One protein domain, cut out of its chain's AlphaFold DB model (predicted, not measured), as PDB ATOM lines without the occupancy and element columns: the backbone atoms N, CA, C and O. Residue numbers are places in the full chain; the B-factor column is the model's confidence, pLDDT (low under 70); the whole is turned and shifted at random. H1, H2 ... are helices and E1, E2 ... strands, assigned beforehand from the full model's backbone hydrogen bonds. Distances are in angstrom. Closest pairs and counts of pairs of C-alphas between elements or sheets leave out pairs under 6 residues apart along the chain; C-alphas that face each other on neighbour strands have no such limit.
ATOM      1  N   GLY A 150      38.020  34.438  11.873       38.59
ATOM      2  CA  GLY A 150      37.903  33.240  11.031       38.59
ATOM      3  C   GLY A 150      37.938  33.567   9.528       38.59
ATOM      4  O   GLY A 150      37.887  34.737   9.153       38.59
ATOM      5  N   TYR A 151      38.015  32.535   8.684       35.03
ATOM      6  CA  TYR A 151      37.828  32.640   7.231       35.03
ATOM      7  C   TYR A 151      36.373  32.309   6.889       35.03
ATOM      8  O   TYR A 151      35.808  31.380   7.467       35.03
ATOM      9  N   LEU A 152      35.773  33.050   5.957       38.22
ATOM     10  CA  LEU A 152      34.490  32.685   5.363       38.22
ATOM     11  C   LEU A 152      34.770  32.100   3.979       38.22
ATOM     12  O   LEU A 152      35.249  32.799   3.086       38.22
ATOM     13  N   VAL A 153      34.478  30.817   3.813       36.78
ATOM     14  CA  VAL A 153      34.447  30.171   2.499       36.78
ATOM     15  C   VAL A 153      33.006  30.235   2.013       36.78
ATOM     16  O   VAL A 153      32.094  29.990   2.793       36.78
ATOM     17  N   VAL A 154      32.778  30.616   0.759       37.66
ATOM     18  CA  VAL A 154      31.447  30.600   0.142       37.66
ATOM     19  C   VAL A 154      31.526  29.725  -1.099       37.66
ATOM     20  O   VAL A 154      32.247  30.033  -2.049       37.66
ATOM     21  N   GLN A 155      30.781  28.624  -1.080       38.38
ATOM     22  CA  GLN A 155      30.652  27.706  -2.205       38.38
ATOM     23  C   GLN A 155      29.208  27.735  -2.692       38.38
ATOM     24  O   GLN A 155      28.299  27.463  -1.914       38.38
ATOM     25  N   ILE A 156      29.009  28.078  -3.964       36.62
ATOM     26  CA  ILE A 156      27.685  28.188  -4.586       36.62
ATOM     27  C   ILE A 156      27.539  27.050  -5.592       36.62
ATOM     28  O   ILE A 156      28.427  26.824  -6.417       36.62
ATOM     29  N   HIS A 157      26.420  26.335  -5.512       35.34
ATOM     30  CA  HIS A 157      26.073  25.244  -6.418       35.34
ATOM     31  C   HIS A 157      24.878  25.640  -7.285       35.34
ATOM     32  O   HIS A 157      23.853  26.071  -6.757       35.34
ATOM     33  N   PHE A 158      24.996  25.433  -8.591       36.91
ATOM     34  CA  PHE A 158      23.925  25.562  -9.573       36.91
ATOM     35  C   PHE A 158      23.505  24.171 -10.055       36.91
ATOM     36  O   PHE A 158      24.322  23.249 -10.072       36.91
ATOM     37  N   LEU A 159      22.238  24.029 -10.437       33.59
ATOM     38  CA  LEU A 159      21.722  22.848 -11.122       33.59
ATOM     39  C   LEU A 159      21.335  23.255 -12.543       33.59
ATOM     40  O   LEU A 159      20.684  24.285 -12.717       33.59
ATOM     41  N   ASP A 160      21.733  22.474 -13.545       35.53
ATOM     42  CA  ASP A 160      21.216  22.648 -14.906       35.53
ATOM     43  C   ASP A 160      19.838  21.974 -15.086       35.53
ATOM     44  O   ASP A 160      19.282  21.379 -14.154       35.53
ATOM     45  N   ARG A 161      19.274  22.068 -16.300       29.77
ATOM     46  CA  ARG A 161      17.975  21.465 -16.658       29.77
ATOM     47  C   ARG A 161      17.934  19.940 -16.469       29.77
ATOM     48  O   ARG A 161      16.846  19.399 -16.291       29.77
ATOM     49  N   GLU A 162      19.084  19.269 -16.448       31.77
ATOM     50  CA  GLU A 162      19.226  17.822 -16.233       31.77
ATOM     51  C   GLU A 162      19.614  17.467 -14.783       31.77
ATOM     52  O   GLU A 162      19.765  16.295 -14.440       31.77
ATOM     53  N   ARG A 163      19.664  18.466 -13.888       35.69
ATOM     54  CA  ARG A 163      19.984  18.350 -12.454       35.69
ATOM     55  C   ARG A 163      21.452  18.011 -12.163       35.69
ATOM     56  O   ARG A 163      21.750  17.446 -11.107       35.69
ATOM     57  N   HIS A 164      22.382  18.391 -13.037       33.47
ATOM     58  CA  HIS A 164      23.818  18.270 -12.766       33.47
ATOM     59  C   HIS A 164      24.347  19.447 -11.934       33.47
ATOM     60  O   HIS A 164      23.955  20.593 -12.139       33.47
ATOM     61  N   VAL A 165      25.249  19.170 -10.983       31.25
ATOM     62  CA  VAL A 165      25.808  20.183 -10.068       31.25
ATOM     63  C   VAL A 165      26.986  20.912 -10.717       31.25
ATOM     64  O   VAL A 165      28.036  20.317 -10.947       31.25
ATOM     65  N   LEU A 166      26.856  22.223 -10.902       28.83
ATOM     66  CA  LEU A 166      27.947  23.133 -11.255       28.83
ATOM     67  C   LEU A 166      28.351  23.925 -10.005       28.83
ATOM     68  O   LEU A 166      27.527  24.628  -9.430       28.83
ATOM     69  N   SER A 167      29.597  23.820  -9.542       30.03
ATOM     70  CA  SER A 167      30.058  24.503  -8.319       30.03
ATOM     71  C   SER A 167      31.062  25.620  -8.600       30.03
ATOM     72  O   SER A 167      32.037  25.397  -9.318       30.03
ATOM     73  N   GLN A 168      30.881  26.780  -7.962       33.09
ATOM     74  CA  GLN A 168      31.881  27.850  -7.869       33.09
ATOM     75  C   GLN A 168      32.367  28.036  -6.427       33.09
ATOM     76  O   GLN A 168      31.603  27.885  -5.474       33.09
ATOM     77  N   TYR A 169      33.647  28.383  -6.288       28.25
ATOM     78  CA  TYR A 169      34.369  28.479  -5.020       28.25
ATOM     79  C   TYR A 169      34.946  29.886  -4.832       28.25
ATOM     80  O   TYR A 169      35.595  30.397  -5.746       28.25
ATOM     81  N   ARG A 170      34.746  30.511  -3.660       33.09
ATOM     82  CA  ARG A 170      35.450  31.745  -3.265       33.09
ATOM     83  C   ARG A 170      35.775  31.781  -1.773       33.09
ATOM     84  O   ARG A 170      34.938  31.461  -0.934       33.09
ATOM     85  N   GLU A 171      36.975  32.257  -1.454       28.20
ATOM     86  CA  GLU A 171      37.440  32.513  -0.088       28.20
ATOM     87  C   GLU A 171      37.490  34.015   0.195       28.20
ATOM     88  O   GLU A 171      37.947  34.795  -0.643       28.20
ATOM     89  N   PHE A 172      37.061  34.418   1.393       33.34
ATOM     90  CA  PHE A 172      37.160  35.799   1.857       33.34
ATOM     91  C   PHE A 172      37.921  35.871   3.192       33.34
ATOM     92  O   PHE A 172      37.476  35.286   4.187       33.34
ATOM     93  N   PRO A 173      39.046  36.609   3.262       28.30
ATOM     94  CA  PRO A 173      39.677  36.940   4.534       28.30
ATOM     95  C   PRO A 173      38.897  38.060   5.246       28.30
ATOM     96  O   PRO A 173      38.544  39.067   4.630       28.30
ATOM     97  N   ILE A 244      16.593  26.904  -3.287       28.81
ATOM     98  CA  ILE A 244      17.340  27.779  -2.366       28.81
ATOM     99  C   ILE A 244      18.846  27.566  -2.580       28.81
ATOM    100  O   ILE A 244      19.321  26.429  -2.647       28.81
ATOM    101  N   GLY A 245      19.594  28.669  -2.700       33.84
ATOM    102  CA  GLY A 245      21.054  28.673  -2.814       33.84
ATOM    103  C   GLY A 245      21.730  28.142  -1.546       33.84
ATOM    104  O   GLY A 245      21.351  28.496  -0.433       33.84
ATOM    105  N   ARG A 246      22.731  27.270  -1.714       49.69
ATOM    106  CA  ARG A 246      23.446  26.609  -0.609       49.69
ATOM    107  C   ARG A 246      24.715  27.383  -0.248       49.69
ATOM    108  O   ARG A 246      25.452  27.777  -1.144       49.69
ATOM    109  N   PHE A 247      24.984  27.536   1.049       44.31
ATOM    110  CA  PHE A 247      26.216  28.114   1.599       44.31
ATOM    111  C   PHE A 247      26.892  27.089   2.517       44.31
ATOM    112  O   PHE A 247      26.204  26.387   3.261       44.31
ATOM    113  N   MET A 248      28.225  27.012   2.476       47.44
ATOM    114  CA  MET A 248      29.031  26.140   3.334       47.44
ATOM    115  C   MET A 248      29.963  26.994   4.186       47.44
ATOM    116  O   MET A 248      30.704  27.793   3.631       47.44
ATOM    117  N   VAL A 249      29.962  26.823   5.510       54.78
ATOM    118  CA  VAL A 249      30.874  27.551   6.411       54.78
ATOM    119  C   VAL A 249      31.718  26.557   7.204       54.78
ATOM    120  O   VAL A 249      31.169  25.706   7.903       54.78
ATOM    121  N   GLN A 250      33.046  26.691   7.122       52.88
ATOM    122  CA  GLN A 250      33.994  25.969   7.974       52.88
ATOM    123  C   GLN A 250      34.476  26.861   9.117       52.88
ATOM    124  O   GLN A 250      34.886  28.002   8.898       52.88
ATOM    125  N   ARG A 251      34.479  26.342  10.348       62.75
ATOM    126  CA  ARG A 251      35.014  27.071  11.509       62.75
ATOM    127  C   ARG A 251      35.750  26.131  12.454       62.75
ATOM    128  O   ARG A 251      35.434  24.948  12.569       62.75
ATOM    129  N   ARG A 252      36.712  26.700  13.174       52.59
ATOM    130  CA  ARG A 252      37.471  26.037  14.234       52.59
ATOM    131  C   ARG A 252      36.905  26.447  15.594       52.59
ATOM    132  O   ARG A 252      36.848  27.637  15.894       52.59
ATOM    133  N   ASN A 253      36.486  25.481  16.411       56.88
ATOM    134  CA  ASN A 253      36.098  25.722  17.804       56.88
ATOM    135  C   ASN A 253      37.349  25.624  18.721       56.88
ATOM    136  O   ASN A 253      38.246  24.831  18.413       56.88
ATOM    137  N   PRO A 254      37.446  26.390  19.831       44.62
ATOM    138  CA  PRO A 254      38.504  26.252  20.843       44.62
ATOM    139  C   PRO A 254      38.782  24.813  21.328       44.62
ATOM    140  O   PRO A 254      39.924  24.509  21.657       44.62
ATOM    141  N   ASN A 255      37.810  23.894  21.265       50.62
ATOM    142  CA  ASN A 255      37.981  22.482  21.656       50.62
ATOM    143  C   ASN A 255      38.576  21.564  20.555       50.62
ATOM    144  O   ASN A 255      38.334  20.360  20.554       50.62
ATOM    145  N   GLN A 256      39.323  22.120  19.592       56.06
ATOM    146  CA  GLN A 256      39.973  21.421  18.460       56.06
ATOM    147  C   GLN A 256      39.054  20.675  17.466       56.06
ATOM    148  O   GLN A 256      39.551  20.057  16.524       56.06
ATOM    149  N   SER A 257      37.731  20.775  17.603       63.06
ATOM    150  CA  SER A 257      36.782  20.286  16.598       63.06
ATOM    151  C   SER A 257      36.623  21.296  15.453       63.06
ATOM    152  O   SER A 257      36.492  22.504  15.683       63.06
ATOM    153  N   TRP A 258      36.600  20.794  14.224       74.38
ATOM    154  CA  TRP A 258      36.156  21.519  13.035       74.38
ATOM    155  C   TRP A 258      34.668  21.240  12.833       74.38
ATOM    156  O   TRP A 258      34.215  20.140  13.140       74.38
ATOM    157  N   TYR A 259      33.907  22.205  12.324       75.50
ATOM    158  CA  TYR A 259      32.543  21.942  11.869       75.50
ATOM    159  C   TYR A 259      32.344  22.448  10.447       75.50
ATOM    160  O   TYR A 259      32.924  23.462  10.055       75.50
ATOM    161  N   THR A 260      31.508  21.739   9.694       77.31
ATOM    162  CA  THR A 260      30.934  22.196   8.424       77.31
ATOM    163  C   THR A 260      29.428  22.313   8.607       77.31
ATOM    164  O   THR A 260      28.823  21.382   9.129       77.31
ATOM    165  N   SER A 261      28.845  23.448   8.215       74.50
ATOM    166  CA  SER A 261      27.403  23.729   8.278       74.50
ATOM    167  C   SER A 261      26.850  23.972   6.873       74.50
ATOM    168  O   SER A 261      27.517  24.596   6.042       74.50
ATOM    169  N   PHE A 262      25.645  23.462   6.625       76.12
ATOM    170  CA  PHE A 262      24.867  23.652   5.408       76.12
ATOM    171  C   PHE A 262      23.620  24.469   5.752       76.12
ATOM    172  O   PHE A 262      22.762  23.998   6.501       76.12
ATOM    173  N   VAL A 263      23.505  25.673   5.187       61.44
ATOM    174  CA  VAL A 263      22.338  26.542   5.418       61.44
ATOM    175  C   VAL A 263      21.104  25.930   4.757       61.44
ATOM    176  O   VAL A 263      21.127  25.581   3.573       61.44
ATOM    177  N   GLY A 264      20.055  25.749   5.556       65.06
ATOM    178  CA  GLY A 264      18.861  25.013   5.183       65.06
ATOM    179  C   GLY A 264      17.795  25.838   4.451       65.06
ATOM    180  O   GLY A 264      17.921  27.044   4.251       65.06
ATOM    181  N   GLY A 265      16.749  25.141   4.010       75.88
ATOM    182  CA  GLY A 265      15.633  25.662   3.230       75.88
ATOM    183  C   GLY A 265      14.317  24.975   3.600       75.88
ATOM    184  O   GLY A 265      14.294  24.010   4.369       75.88
ATOM    185  N   VAL A 266      13.205  25.478   3.060       77.62
ATOM    186  CA  VAL A 266      11.897  24.815   3.171       77.62
ATOM    187  C   VAL A 266      11.855  23.696   2.138       77.62
ATOM    188  O   VAL A 266      12.001  23.957   0.944       77.62
ATOM    189  N   PHE A 267      11.675  22.456   2.589       80.12
ATOM    190  CA  PHE A 267      11.632  21.292   1.710       80.12
ATOM    191  C   PHE A 267      10.276  20.592   1.859       80.12
ATOM    192  O   PHE A 267       9.827  20.387   2.991       80.12
ATOM    193  N   PRO A 268       9.617  20.194   0.755       76.00
ATOM    194  CA  PRO A 268       8.485  19.281   0.847       76.00
ATOM    195  C   PRO A 268       8.939  17.948   1.468       76.00
ATOM    196  O   PRO A 268      10.128  17.614   1.455       76.00
ATOM    197  N   SER A 269       8.003  17.177   2.028       80.69
ATOM    198  CA  SER A 269       8.302  15.833   2.537       80.69
ATOM    199  C   SER A 269       8.996  14.985   1.471       80.69
ATOM    200  O   SER A 269       8.577  14.990   0.315       80.69
ATOM    201  N   GLY A 270      10.044  14.252   1.843       86.81
ATOM    202  CA  GLY A 270      10.853  13.494   0.892       86.81
ATOM    203  C   GLY A 270      12.319  13.354   1.292       86.81
ATOM    204  O   GLY A 270      12.706  13.581   2.438       86.81
ATOM    205  N   GLU A 271      13.141  12.937   0.329       91.69
ATOM    206  CA  GLU A 271      14.579  12.728   0.506       91.69
ATOM    207  C   GLU A 271      15.378  13.938   0.003       91.69
ATOM    208  O   GLU A 271      15.260  14.336  -1.156       91.69
ATOM    209  N   VAL A 272      16.258  14.481   0.848       90.19
ATOM    210  CA  VAL A 272      17.183  15.567   0.491       90.19
ATOM    211  C   VAL A 272      18.621  15.106   0.707       90.19
ATOM    212  O   VAL A 272      18.957  14.568   1.759       90.19
ATOM    213  N   ARG A 273      19.504  15.331  -0.272       93.25
ATOM    214  CA  ARG A 273      20.941  15.020  -0.165       93.25
ATOM    215  C   ARG A 273      21.786  16.292  -0.206       93.25
ATOM    216  O   ARG A 273      21.571  17.165  -1.057       93.25
ATOM    217  N   THR A 274      22.781  16.376   0.674       91.88
ATOM    218  CA  THR A 274      23.825  17.408   0.583       91.88
ATOM    219  C   THR A 274      24.739  17.119  -0.606       91.88
ATOM    220  O   THR A 274      24.799  15.991  -1.104       91.88
ATOM    221  N   ALA A 275      25.482  18.123  -1.072       90.00
ATOM    222  CA  ALA A 275      26.655  17.832  -1.891       90.00
ATOM    223  C   ALA A 275      27.672  17.027  -1.051       90.00
ATOM    224  O   ALA A 275      27.675  17.167   0.181       90.00
ATOM    225  N   PRO A 276      28.510  16.178  -1.674       93.25
ATOM    226  CA  PRO A 276      29.705  15.663  -1.021       93.25
ATOM    227  C   PRO A 276      30.533  16.820  -0.465       93.25
ATOM    228  O   PRO A 276      30.748  17.809  -1.167       93.25
ATOM    229  N   PHE A 277      30.999  16.699   0.771       90.75
ATOM    230  CA  PHE A 277      31.975  17.624   1.330       90.75
ATOM    231  C   PHE A 277      33.311  16.915   1.520       90.75
ATOM    232  O   PHE A 277      33.358  15.715   1.792       90.75
ATOM    233  N   ASP A 278      34.385  17.685   1.383       90.50
ATOM    234  CA  ASP A 278      35.759  17.222   1.498       90.50
ATOM    235  C   ASP A 278      36.434  17.881   2.703       90.50
ATOM    236  O   ASP A 278      36.615  19.099   2.741       90.50
ATOM    237  N   ALA A 279      36.813  17.078   3.696       87.00
ATOM    238  CA  ALA A 279      37.512  17.552   4.888       87.00
ATOM    239  C   ALA A 279      38.999  17.886   4.633       87.00
ATOM    240  O   ALA A 279      39.705  18.322   5.545       87.00
ATOM    241  N   GLY A 280      39.506  17.645   3.419       81.75
ATOM    242  CA  GLY A 280      40.891  17.854   2.987       81.75
ATOM    243  C   GLY A 280      41.877  16.785   3.478       81.75
ATOM    244  O   GLY A 280      42.996  16.703   2.975       81.75
ATOM    245  N   ARG A 281      41.474  15.959   4.449       84.81
ATOM    246  CA  ARG A 281      42.237  14.852   5.050       84.81
ATOM    247  C   ARG A 281      41.293  13.870   5.747       84.81
ATOM    248  O   ARG A 281      40.124  14.189   5.927       84.81
ATOM    249  N   ALA A 282      41.822  12.729   6.182       89.25
ATOM    250  CA  ALA A 282      41.120  11.786   7.050       89.25
ATOM    251  C   ALA A 282      40.714  12.439   8.385       89.25
ATOM    252  O   ALA A 282      41.545  13.063   9.060       89.25
ATOM    253  N   VAL A 283      39.443  12.302   8.764       93.12
ATOM    254  CA  VAL A 283      38.885  12.880   9.996       93.12
ATOM    255  C   VAL A 283      37.996  11.889  10.741       93.12
ATOM    256  O   VAL A 283      37.423  10.979  10.147       93.12
ATOM    257  N   ASP A 284      37.863  12.098  12.046       93.88
ATOM    258  CA  ASP A 284      36.931  11.378  12.909       93.88
ATOM    259  C   ASP A 284      35.693  12.256  13.107       93.88
ATOM    260  O   ASP A 284      35.778  13.286  13.795       93.88
ATOM    261  N   PRO A 285      34.549  11.930  12.479       91.75
ATOM    262  CA  PRO A 285      33.319  12.659  12.718       91.75
ATOM    263  C   PRO A 285      32.866  12.424  14.162       91.75
ATOM    264  O   PRO A 285      32.886  11.309  14.670       91.75
ATOM    265  N   VAL A 286      32.481  13.504  14.829       93.31
ATOM    266  CA  VAL A 286      32.117  13.526  16.248       93.31
ATOM    267  C   VAL A 286      30.603  13.587  16.403       93.31
ATOM    268  O   VAL A 286      30.025  12.818  17.166       93.31
ATOM    269  N   GLU A 287      29.945  14.488  15.677       94.06
ATOM    270  CA  GLU A 287      28.527  14.788  15.883       94.06
ATOM    271  C   GLU A 287      27.874  15.236  14.575       94.06
ATOM    272  O   GLU A 287      28.441  16.063  13.856       94.06
ATOM    273  N   LEU A 288      26.675  14.716  14.296       93.88
ATOM    274  CA  LEU A 288      25.797  15.194  13.232       93.88
ATOM    275  C   LEU A 288      24.597  15.909  13.860       93.88
ATOM    276  O   LEU A 288      23.753  15.299  14.522       93.88
ATOM    277  N   LYS A 289      24.497  17.212  13.615       93.19
ATOM    278  CA  LYS A 289      23.391  18.050  14.061       93.19
ATOM    279  C   LYS A 289      22.522  18.441  12.873       93.19
ATOM    280  O   LYS A 289      23.017  18.842  11.828       93.19
ATOM    281  N   VAL A 290      21.212  18.313  13.045       90.56
ATOM    282  CA  VAL A 290      20.207  18.736  12.067       90.56
ATOM    283  C   VAL A 290      19.224  19.628  12.811       90.56
ATOM    284  O   VAL A 290      18.454  19.136  13.624       90.56
ATOM    285  N   ASP A 291      19.297  20.937  12.608       89.19
ATOM    286  CA  ASP A 291      18.297  21.874  13.120       89.19
ATOM    287  C   ASP A 291      17.133  21.914  12.132       89.19
ATOM    288  O   ASP A 291      17.295  22.353  10.992       89.19
ATOM    289  N   CYS A 292      15.969  21.421  12.546       86.50
ATOM    290  CA  CYS A 292      14.779  21.381  11.713       86.50
ATOM    291  C   CYS A 292      13.487  21.537  12.521       86.50
ATOM    292  O   CYS A 292      13.408  21.141  13.683       86.50
ATOM    293  N   THR A 293      12.435  22.049  11.885       83.88
ATOM    294  CA  THR A 293      11.059  21.890  12.368       83.88
ATOM    295  C   THR A 293      10.486  20.575  11.827       83.88
ATOM    296  O   THR A 293      10.652  20.268  10.651       83.88
ATOM    297  N   GLY A 294       9.813  19.786  12.671       81.38
ATOM    298  CA  GLY A 294       9.226  18.493  12.285       81.38
ATOM    299  C   GLY A 294      10.119  17.278  12.567       81.38
ATOM    300  O   GLY A 294      11.183  17.398  13.172       81.38
ATOM    301  N   GLN A 295       9.653  16.089  12.171       82.50
ATOM    302  CA  GLN A 295      10.420  14.848  12.300       82.50
ATOM    303  C   GLN A 295      11.348  14.682  11.094       82.50
ATOM    304  O   GLN A 295      10.895  14.596   9.950       82.50
ATOM    305  N   VAL A 296      12.652  14.639  11.369       88.69
ATOM    306  CA  VAL A 296      13.697  14.421  10.369       88.69
ATOM    307  C   VAL A 296      14.572  13.271  10.815       88.69
ATOM    308  O   VAL A 296      15.085  13.255  11.932       88.69
ATOM    309  N   GLU A 297      14.770  12.327   9.907       93.00
ATOM    310  CA  GLU A 297      15.768  11.286  10.063       93.00
ATOM    311  C   GLU A 297      16.948  11.574   9.138       93.00
ATOM    312  O   GLU A 297      16.764  11.918   7.974       93.00
ATOM    313  N   ALA A 298      18.175  11.433   9.635       94.31
ATOM    314  CA  ALA A 298      19.373  11.634   8.828       94.31
ATOM    315  C   ALA A 298      20.161  10.337   8.641       94.31
ATOM    316  O   ALA A 298      20.095   9.413   9.451       94.31
ATOM    317  N   GLN A 299      20.931  10.270   7.564       95.88
ATOM    318  CA  GLN A 299      21.912   9.229   7.304       95.88
ATOM    319  C   GLN A 299      23.193   9.857   6.770       95.88
ATOM    320  O   GLN A 299      23.164  10.879   6.086       95.88
ATOM    321  N   LEU A 300      24.316   9.219   7.067       96.25
ATOM    322  CA  LEU A 300      25.649   9.624   6.651       96.25
ATOM    323  C   LEU A 300      26.264   8.510   5.796       96.25
ATOM    324  O   LEU A 300      25.985   7.326   5.996       96.25
ATOM    325  N   ARG A 301      27.109   8.893   4.845       97.38
ATOM    326  CA  ARG A 301      28.080   7.999   4.208       97.38
ATOM    327  C   ARG A 301      29.419   8.710   4.082       97.38
ATOM    328  O   ARG A 301      29.437   9.934   3.946       97.38
ATOM    329  N   ALA A 302      30.504   7.948   4.124       96.81
ATOM    330  CA  ALA A 302      31.870   8.455   4.092       96.81
ATOM    331  C   ALA A 302      32.752   7.579   3.189       96.81
ATOM    332  O   ALA A 302      32.455   6.394   3.027       96.81
ATOM    333  N   ALA A 303      33.781   8.164   2.573       96.44
ATOM    334  CA  ALA A 303      34.777   7.465   1.756       96.44
ATOM    335  C   ALA A 303      36.028   8.337   1.518       96.44
ATOM    336  O   ALA A 303      36.060   9.504   1.911       96.44
ATOM    337  N   ASP A 304      37.038   7.804   0.824       89.38
ATOM    338  CA  ASP A 304      38.272   8.543   0.505       89.38
ATOM    339  C   ASP A 304      38.283   9.124  -0.916       89.38
ATOM    340  O   ASP A 304      38.991  10.098  -1.188       89.38
ATOM    341  N   THR A 305      37.456   8.573  -1.807       88.00
ATOM    342  CA  THR A 305      37.298   9.007  -3.204       88.00
ATOM    343  C   THR A 305      35.830   9.240  -3.568       88.00
ATOM    344  O   THR A 305      34.917   8.731  -2.909       88.00
ATOM    345  N   ALA A 306      35.573  10.033  -4.612       85.19
ATOM    346  CA  ALA A 306      34.209  10.351  -5.037       85.19
ATOM    347  C   ALA A 306      33.468   9.100  -5.549       85.19
ATOM    348  O   ALA A 306      32.278   8.921  -5.281       85.19
ATOM    349  N   GLU A 307      34.184   8.201  -6.226       88.38
ATOM    350  CA  GLU A 307      33.679   6.939  -6.768       88.38
ATOM    351  C   GLU A 307      33.325   5.934  -5.663       88.38
ATOM    352  O   GLU A 307      32.351   5.183  -5.769       88.38
ATOM    353  N   GLU A 308      34.110   5.891  -4.585       91.44
ATOM    354  CA  GLU A 308      33.779   5.105  -3.394       91.44
ATOM    355  C   GLU A 308      32.610   5.725  -2.636       91.44
ATOM    356  O   GLU A 308      31.690   5.000  -2.265       91.44
ATOM    357  N   LEU A 309      32.575   7.055  -2.484       95.56
ATOM    358  CA  LEU A 309      31.473   7.746  -1.813       95.56
ATOM    359  C   LEU A 309      30.141   7.485  -2.521       95.56
ATOM    360  O   LEU A 309      29.128   7.251  -1.864       95.56
ATOM    361  N   ALA A 310      30.139   7.469  -3.857       92.50
ATOM    362  CA  ALA A 310      28.959   7.156  -4.657       92.50
ATOM    363  C   ALA A 310      28.401   5.751  -4.365       92.50
ATOM    364  O   ALA A 310      27.177   5.588  -4.346       92.50
ATOM    365  N   ARG A 311      29.278   4.776  -4.078       95.38
ATOM    366  CA  ARG A 311      28.951   3.367  -3.781       95.38
ATOM    367  C   ARG A 311      28.787   3.065  -2.286       95.38
ATOM    368  O   ARG A 311      28.246   2.017  -1.937       95.38
ATOM    369  N   ALA A 312      29.237   3.959  -1.409       94.94
ATOM    370  CA  ALA A 312      29.174   3.784   0.034       94.94
ATOM    371  C   ALA A 312      27.719   3.681   0.518       94.94
ATOM    372  O   ALA A 312      26.836   4.437   0.090       94.94
ATOM    373  N   LYS A 313      27.477   2.733   1.430       96.62
ATOM    374  CA  LYS A 313      26.158   2.508   2.023       96.62
ATOM    375  C   LYS A 313      25.810   3.658   2.969       96.62
ATOM    376  O   LYS A 313      26.642   4.105   3.751       96.62
ATOM    377  N   TRP A 314      24.558   4.098   2.919       96.94
ATOM    378  CA  TRP A 314      24.000   5.040   3.886       96.94
ATOM    379  C   TRP A 314      23.782   4.357   5.233       96.94
ATOM    380  O   TRP A 314      23.268   3.238   5.261       96.94
ATOM    381  N   GLY A 315      24.097   5.029   6.336       95.00
ATOM    382  CA  GLY A 315      23.805   4.524   7.676       95.00
ATOM    383  C   GLY A 315      23.539   5.622   8.701       95.00
ATOM    384  O   GLY A 315      23.695   6.811   8.424       95.00
ATOM    385  N   GLY A 316      23.119   5.204   9.890       92.56
ATOM    386  CA  GLY A 316      22.785   6.064  11.023       92.56
ATOM    387  C   GLY A 316      23.729   5.839  12.198       92.56
ATOM    388  O   GLY A 316      24.878   5.430  12.003       92.56
ATOM    389  N   ALA A 317      23.220   6.078  13.409       89.56
ATOM    390  CA  ALA A 317      23.951   5.892  14.664       89.56
ATOM    391  C   ALA A 317      24.312   4.422  14.957       89.56
ATOM    392  O   ALA A 317      25.283   4.167  15.654       89.56
ATOM    393  N   ASP A 318      23.595   3.458  14.378       89.62
ATOM    394  CA  ASP A 318      23.762   2.037  14.719       89.62
ATOM    395  C   ASP A 318      24.328   1.198  13.560       89.62
ATOM    396  O   ASP A 318      24.296  -0.028  13.602       89.62
ATOM    397  N   GLY A 319      24.808   1.831  12.481       88.25
ATOM    398  CA  GLY A 319      25.361   1.100  11.331       88.25
ATOM    399  C   GLY A 319      24.741   1.440   9.975       88.25
ATOM    400  O   GLY A 319      23.834   2.277   9.883       88.25
ATOM    401  N   PRO A 320      25.194   0.772   8.901       88.81
ATOM    402  CA  PRO A 320      24.562   0.829   7.586       88.81
ATOM    403  C   PRO A 320      23.065   0.493   7.649       88.81
ATOM    404  O   PRO A 320      22.652  -0.440   8.329       88.81
ATOM    405  N   GLY A 321      22.237   1.248   6.929       85.75
ATOM    406  CA  GLY A 321      20.782   1.078   6.879       85.75
ATOM    407  C   GLY A 321      20.004   1.726   8.032       85.75
ATOM    408  O   GLY A 321      18.805   1.955   7.883       85.75
ATOM    409  N   THR A 322      20.661   2.091   9.135       92.88
ATOM    410  CA  THR A 322      20.015   2.744  10.293       92.88
ATOM    411  C   THR A 322      19.910   4.261  10.094       92.88
ATOM    412  O   THR A 322      20.364   4.777   9.070       92.88
ATOM    413  N   ARG A 323      19.262   4.993  11.011       92.12
ATOM    414  CA  ARG A 323      18.970   6.434  10.868       92.12
ATOM    415  C   ARG A 323      19.286   7.200  12.156       92.12
ATOM    416  O   ARG A 323      19.074   6.682  13.246       92.12
ATOM    417  N   PHE A 324      19.761   8.437  12.038       89.69
ATOM    418  CA  PHE A 324      19.833   9.394  13.142       89.69
ATOM    419  C   PHE A 324      18.439   9.999  13.348       89.69
ATOM    420  O   PHE A 324      17.959  10.710  12.468       89.69
ATOM    421  N   ARG A 325      17.779   9.690  14.471       83.19
ATOM    422  CA  ARG A 325      16.390  10.114  14.763       83.19
ATOM    423  C   ARG A 325      16.266  11.437  15.523       83.19
ATOM    424  O   ARG A 325      15.164  11.951  15.682       83.19
ATOM    425  N   SER A 326      17.377  11.976  16.011       72.56
ATOM    426  CA  SER A 326      17.428  13.232  16.756       72.56
ATOM    427  C   SER A 326      18.645  14.045  16.340       72.56
ATOM    428  O   SER A 326      19.710  13.496  16.046       72.56
ATOM    429  N   SER A 327      18.498  15.366  16.344       72.38
ATOM    430  CA  SER A 327      19.601  16.302  16.144       72.38
ATOM    431  C   SER A 327      20.679  16.112  17.218       72.38
ATOM    432  O   SER A 327      20.334  16.059  18.398       72.38
ATOM    433  N   GLY A 328      21.958  16.071  16.833       76.44
ATOM    434  CA  GLY A 328      23.085  15.989  17.775       76.44
ATOM    435  C   GLY A 328      23.493  14.559  18.143       76.44
ATOM    436  O   GLY A 328      24.062  14.324  19.205       76.44
ATOM    437  N   GLY A 329      23.178  13.579  17.290       84.69
ATOM    438  CA  GLY A 329      23.639  12.206  17.486       84.69
ATOM    439  C   GLY A 329      25.159  12.102  17.328       84.69
ATOM    440  O   GLY A 329      25.723  12.634  16.366       84.69
ATOM    441  N   SER A 330      25.818  11.389  18.248       90.00
ATOM    442  CA  SER A 330      27.229  11.022  18.098       90.00
ATOM    443  C   SER A 330      27.410  10.202  16.827       90.00
ATOM    444  O   SER A 330      26.671   9.239  16.602       90.00
ATOM    445  N   VAL A 331      28.388  10.562  16.000       92.00
ATOM    446  CA  VAL A 331      28.661   9.811  14.774       92.00
ATOM    447  C   VAL A 331      29.511   8.583  15.123       92.00
ATOM    448  O   VAL A 331      30.552   8.736  15.758       92.00
ATOM    449  N   PRO A 332      29.098   7.363  14.737       90.25
ATOM    450  CA  PRO A 332      29.854   6.150  15.040       90.25
ATOM    451  C   PRO A 332      31.249   6.145  14.418       90.25
ATOM    452  O   PRO A 332      31.456   6.645  13.310       90.25
ATOM    453  N   SER A 333      32.188   5.467  15.080       89.81
ATOM    454  CA  SER A 333      33.576   5.326  14.619       89.81
ATOM    455  C   SER A 333      33.718   4.623  13.266       89.81
ATOM    456  O   SER A 333      34.748   4.757  12.623       89.81
ATOM    457  N   GLN A 334      32.692   3.932  12.767       90.44
ATOM    458  CA  GLN A 334      32.705   3.345  11.419       90.44
ATOM    459  C   GLN A 334      32.789   4.386  10.285       90.44
ATOM    460  O   GLN A 334      33.033   4.021   9.143       90.44
ATOM    461  N   TYR A 335      32.550   5.668  10.585       91.25
ATOM    462  CA  TYR A 335      32.742   6.774   9.645       91.25
ATOM    463  C   TYR A 335      34.086   7.500   9.855       91.25
ATOM    464  O   TYR A 335      34.358   8.480   9.167       91.25
ATOM    465  N   ALA A 336      34.905   7.058  10.815       92.88
ATOM    466  CA  ALA A 336      36.216   7.624  11.118       92.88
ATOM    467  C   ALA A 336      37.254   7.306  10.033       92.88
ATOM    468  O   ALA A 336      37.151   6.305   9.330       92.88
ATOM    469  N   GLY A 337      38.272   8.160   9.913       91.56
ATOM    470  CA  GLY A 337      39.391   7.963   8.986       91.56
ATOM    471  C   GLY A 337      39.112   8.337   7.525       91.56
ATOM    472  O   GLY A 337      40.021   8.237   6.705       91.56
ATOM    473  N   HIS A 338      37.911   8.818   7.199       94.44
ATOM    474  CA  HIS A 338      37.538   9.184   5.833       94.44
ATOM    475  C   HIS A 338      37.719  10.672   5.532       94.44
ATOM    476  O   HIS A 338      37.701  11.517   6.432       94.44
ATOM    477  N   ARG A 339      37.907  10.997   4.248       93.31
ATOM    478  CA  ARG A 339      38.080  12.379   3.760       93.31
ATOM    479  C   ARG A 339      36.779  13.012   3.269       93.31
ATOM    480  O   ARG A 339      36.547  14.197   3.511       93.31
ATOM    481  N   LEU A 340      35.959  12.250   2.554       94.81
ATOM    482  CA  LEU A 340      34.731  12.720   1.922       94.81
ATOM    483  C   LEU A 340      33.515  12.205   2.674       94.81
ATOM    484  O   LEU A 340      33.468  11.028   3.031       94.81
ATOM    485  N   PHE A 341      32.495  13.045   2.840       96.31
ATOM    486  CA  PHE A 341      31.225  12.592   3.397       96.31
ATOM    487  C   PHE A 341      30.025  13.273   2.744       96.31
ATOM    488  O   PHE A 341      30.126  14.315   2.097       96.31
ATOM    489  N   GLN A 342      28.858  12.659   2.914       96.31
ATOM    490  CA  GLN A 342      27.593  13.173   2.408       96.31
ATOM    491  C   GLN A 342      26.468  12.838   3.380       96.31
ATOM    492  O   GLN A 342      26.431  11.730   3.920       96.31
ATOM    493  N   VAL A 343      25.540  13.776   3.569       95.56
ATOM    494  CA  VAL A 343      24.377  13.611   4.445       95.56
ATOM    495  C   VAL A 343      23.113  13.482   3.599       95.56
ATOM    496  O   VAL A 343      22.917  14.200   2.613       95.56
ATOM    497  N   ARG A 344      22.250  12.553   3.996       94.94
ATOM    498  CA  ARG A 344      20.902  12.355   3.472       94.94
ATOM    499  C   ARG A 344      19.901  12.635   4.581       94.94
ATOM    500  O   ARG A 344      20.015  12.048   5.650       94.94
ATOM    501  N   LEU A 345      18.920  13.485   4.313       93.62
ATOM    502  CA  LEU A 345      17.782  13.754   5.183       93.62
ATOM    503  C   LEU A 345      16.532  13.086   4.611       93.62
ATOM    504  O   LEU A 345      16.291  13.137   3.405       93.62
ATOM    505  N   LEU A 346      15.744  12.479   5.486       92.00
ATOM    506  CA  LEU A 346      14.443  11.889   5.216       92.00
ATOM    507  C   LEU A 346      13.420  12.694   6.016       92.00
ATOM    508  O   LEU A 346      13.390  12.635   7.246       92.00
ATOM    509  N   LEU A 347      12.635  13.498   5.307       89.50
ATOM    510  CA  LEU A 347      11.684  14.441   5.880       89.50
ATOM    511  C   LEU A 347      10.282  13.830   5.831       89.50
ATOM    512  O   LEU A 347       9.740  13.629   4.742       89.50
ATOM    513  N   SER A 348       9.677  13.554   6.986       82.44
ATOM    514  CA  SER A 348       8.267  13.156   7.051       82.44
ATOM    515  C   SER A 348       7.400  14.376   7.346       82.44
ATOM    516  O   SER A 348       7.629  15.064   8.343       82.44
ATOM    517  N   ALA A 349       6.383  14.628   6.520       70.31
ATOM    518  CA  ALA A 349       5.337  15.571   6.892       70.31
ATOM    519  C   ALA A 349       4.580  14.989   8.093       70.31
ATOM    520  O   ALA A 349       3.899  13.971   7.978       70.31
ATOM    521  N   ALA A 350       4.703  15.623   9.258       63.53
ATOM    522  CA  ALA A 350       3.671  15.469  10.271       63.53
ATOM    523  C   ALA A 350       2.392  16.116   9.718       63.53
ATOM    524  O   ALA A 350       2.487  17.112   9.002       63.53
ATOM    525  N   ALA A 351       1.219  15.581  10.064       55.69
ATOM    526  CA  ALA A 351      -0.082  15.906   9.461       55.69
ATOM    527  C   ALA A 351      -0.518  17.395   9.484       55.69
ATOM    528  O   ALA A 351      -1.626  17.696   9.060       55.69
ATOM    529  N   SER A 352       0.302  18.327   9.980       57.12
ATOM    530  CA  SER A 352      -0.039  19.751  10.064       57.12
ATOM    531  C   SER A 352       1.092  20.756   9.797       57.12
ATOM    532  O   SER A 352       0.811  21.949   9.860       57.12
ATOM    533  N   LYS A 353       2.354  20.356   9.524       76.06
ATOM    534  CA  LYS A 353       3.449  21.320   9.235       76.06
ATOM    535  C   LYS A 353       4.524  20.764   8.294       76.06
ATOM    536  O   LYS A 353       5.111  19.719   8.573       76.06
ATOM    537  N   THR A 354       4.848  21.522   7.243       80.56
ATOM    538  CA  THR A 354       5.997  21.276   6.355       80.56
ATOM    539  C   THR A 354       7.310  21.372   7.142       80.56
ATOM    540  O   THR A 354       7.526  22.371   7.840       80.56
ATOM    541  N   PRO A 355       8.194  20.361   7.070       82.00
ATOM    542  CA  PRO A 355       9.469  20.405   7.767       82.00
ATOM    543  C   PRO A 355      10.403  21.464   7.163       82.00
ATOM    544  O   PRO A 355      10.628  21.511   5.955       82.00
ATOM    545  N   VAL A 356      10.969  22.319   8.014       83.75
ATOM    546  CA  VAL A 356      11.938  23.351   7.622       83.75
ATOM    547  C   VAL A 356      13.281  22.967   8.204       83.75
ATOM    548  O   VAL A 356      13.446  22.992   9.419       83.75
ATOM    549  N   VAL A 357      14.247  22.626   7.355       86.88
ATOM    550  CA  VAL A 357      15.629  22.398   7.794       86.88
ATOM    551  C   VAL A 357      16.307  23.760   7.837       86.88
ATOM    552  O   VAL A 357      16.316  24.460   6.834       86.88
ATOM    553  N   ARG A 358      16.847  24.157   8.986       86.25
ATOM    554  CA  ARG A 358      17.570  25.422   9.180       86.25
ATOM    555  C   ARG A 358      19.075  25.245   9.033       86.25
ATOM    556  O   ARG A 358      19.721  26.073   8.400       86.25
ATOM    557  N   ASP A 359      19.614  24.162   9.588       88.56
ATOM    558  CA  ASP A 359      21.040  23.839   9.531       88.56
ATOM    559  C   ASP A 359      21.257  22.325   9.518       88.56
ATOM    560  O   ASP A 359      20.591  21.579  10.236       88.56
ATOM    561  N   VAL A 360      22.229  21.872   8.737       89.62
ATOM    562  CA  VAL A 360      22.840  20.551   8.903       89.62
ATOM    563  C   VAL A 360      24.308  20.787   9.175       89.62
ATOM    564  O   VAL A 360      24.998  21.352   8.333       89.62
ATOM    565  N   SER A 361      24.811  20.332  10.312       91.94
ATOM    566  CA  SER A 361      26.213  20.479  10.664       91.94
ATOM    567  C   SER A 361      26.855  19.155  11.048       91.94
ATOM    568  O   SER A 361      26.292  18.360  11.796       91.94
ATOM    569  N   LEU A 362      28.059  18.920  10.525       94.00
ATOM    570  CA  LEU A 362      28.912  17.812  10.932       94.00
ATOM    571  C   LEU A 362      30.152  18.364  11.631       94.00
ATOM    572  O   LEU A 362      30.948  19.090  11.028       94.00
ATOM    573  N   SER A 363      30.318  17.989  12.894       93.00
ATOM    574  CA  SER A 363      31.528  18.241  13.672       93.00
ATOM    575  C   SER A 363      32.494  17.074  13.516       93.00
ATOM    576  O   SER A 363      32.076  15.922  13.586       93.00
ATOM    577  N   TYR A 364      33.784  17.349  13.353       93.75
ATOM    578  CA  TYR A 364      34.828  16.335  13.204       93.75
ATOM    579  C   TYR A 364      36.158  16.790  13.812       93.75
ATOM    580  O   TYR A 364      36.388  17.974  14.072       93.75
ATOM    581  N   ARG A 365      37.063  15.842  14.046       91.38
ATOM    582  CA  ARG A 365      38.439  16.089  14.500       91.38
ATOM    583  C   ARG A 365      39.428  15.428  13.543       91.38
ATOM    584  O   ARG A 365      39.046  14.505  12.835       91.38
ATOM    585  N   PRO A 366      40.688  15.887  13.474       84.94
ATOM    586  CA  PRO A 366      41.722  15.128  12.777       84.94
ATOM    587  C   PRO A 366      41.772  13.708  13.344       84.94
ATOM    588  O   PRO A 366      41.749  13.557  14.566       84.94
ATOM    589  N   SER A 367      41.803  12.701  12.471       81.44
ATOM    590  CA  SER A 367      41.761  11.311  12.918       81.44
ATOM    591  C   SER A 367      42.991  10.957  13.757       81.44
ATOM    592  O   SER A 367      44.110  11.304  13.369       81.44
ATOM    593  N   THR A 368      42.794  10.306  14.911       66.06
ATOM    594  CA  THR A 368      43.893   9.765  15.742       66.06
ATOM    595  C   THR A 368      44.189   8.298  15.450       66.06
ATOM    596  O   THR A 368      45.204   7.784  15.928       66.06
ATOM    597  N   LEU A 369      43.329   7.625  14.673       53.72
ATOM    598  CA  LEU A 369      43.579   6.277  14.173       53.72
ATOM    599  C   LEU A 369      44.953   6.251  13.499       53.72
ATOM    600  O   LEU A 369      45.241   7.105  12.658       53.72
TER     601      LEU A 369
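What this domain is: This is residues 150 to 173 and 244 to 369 of the 873 residues of an uncharacterized protein of Armatimonadetes bacterium (UniProt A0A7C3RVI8). A twisted sheet of seven strands is folded back on itself at a sharp bend in E6, so that E5, E7, E8 and the first part of E6 make one layer and the rest of E6, E9, E4 and E3 make the other. The long hairpin E1 and E2 is set alongside E3 at one edge, the short helix H1 is over E7, and the long link of residues 312 to 337 passes over the side where E6 and E7 come near each other. The printed part has 150 residues with nine named strands and one named helix, in the order E1 to E7, H1, E8, E9, and the class is mostly strand. The seven-strand sheet is branched at E8, and its neighbour pairs are antiparallel, as is the pair E1 and E2. The whole is compact, with a radius of gyration of the C-alphas of 15.2 A, and rounded, with spans of 45 by 36 by 33 A.

How they stand to each other: E1, residues 151 to 159, and E2, residues 165 to 173, form an antiparallel hairpin at 163 degrees, with N 154 and O 170 2.9 A apart, within hydrogen-bond range. E3, residues 248 to 252, has 10 pairs of C-alphas within 8 A of E1, the closest being those of Val 153 and Val 249 at 5.9 A. E3 and E4, residues 258 to 263, form an antiparallel hairpin at 155 degrees, with N 259 and O 251 at 3.1 A. On the other side of E4 from E3 is E9, residues 356 to 366, antiparallel at 163 degrees, with N 258 and O 364 at 2.8 A. E5, residues 270 to 273, is an edge strand antiparallel to E8, residues 338 to 348, at 164 degrees, with N 345 and O 272 at 2.8 A. E6, residues 277 to 293, bends by 152 degrees at residue 281. Its residues 277 to 283 pair with E8, with N 277 and O 341 at 2.9 A, and its residues 283 to 293 pair with E9, with N 289 and O 361 at 2.8 A. E7, residues 295 to 303, is antiparallel to E8 at 160 degrees, with N 299 and O 344 at 2.8 A, and lies on the other side of E8 from E5 and E6. The closest C-alphas of E6 and E7, those of Val 290 and Ala 298, are 7.9 A apart. H1, residues 306 to 311, is on the sheet at a height of 8.3 A, over E7 and slantwise to the strands at 56 degrees to E7 on the local plane. Its closest C-alpha pair with E7 is Leu 309 and Ala 303, 4.9 A, and 1 of its 2 O i to N i+4 pairs is within hydrogen-bond range. Residues 329 to 330 form a short antiparallel pairing with residues 287 to 288 of E6. E8 and E9 are only just apart, with closest C-alphas 8.4 A apart.

Where its parts are: E1 begins at C-alpha 151, (37.828, 32.640, 7.231), and is 26.3 A long; E2 is 26.2 A long. E6 runs 24.0 A from first to last C-alpha, and E7 27.5 A from C-alpha 295 at (10.420, 14.848, 12.300). E8 is 29.6 A long. E9 is 31.3 A long and ends at C-alpha 366, (41.722, 15.128, 12.777). E3, E4, E5 and H1 are shorter.

The domain as a whole: The C-alphas of Ser 352 and Leu 369, the two farthest apart, are 45.8 A apart. Residues 174 to 243 are not printed, and C-alphas 173 and 244 are 25.1 A apart across this cut. Of the links printed whole, H1 to E8 is long, with 26 residues. The mean pLDDT of the printed part is 74.8, and 45 residues are under 70, among them residues 150 to 173 and 244 to 257.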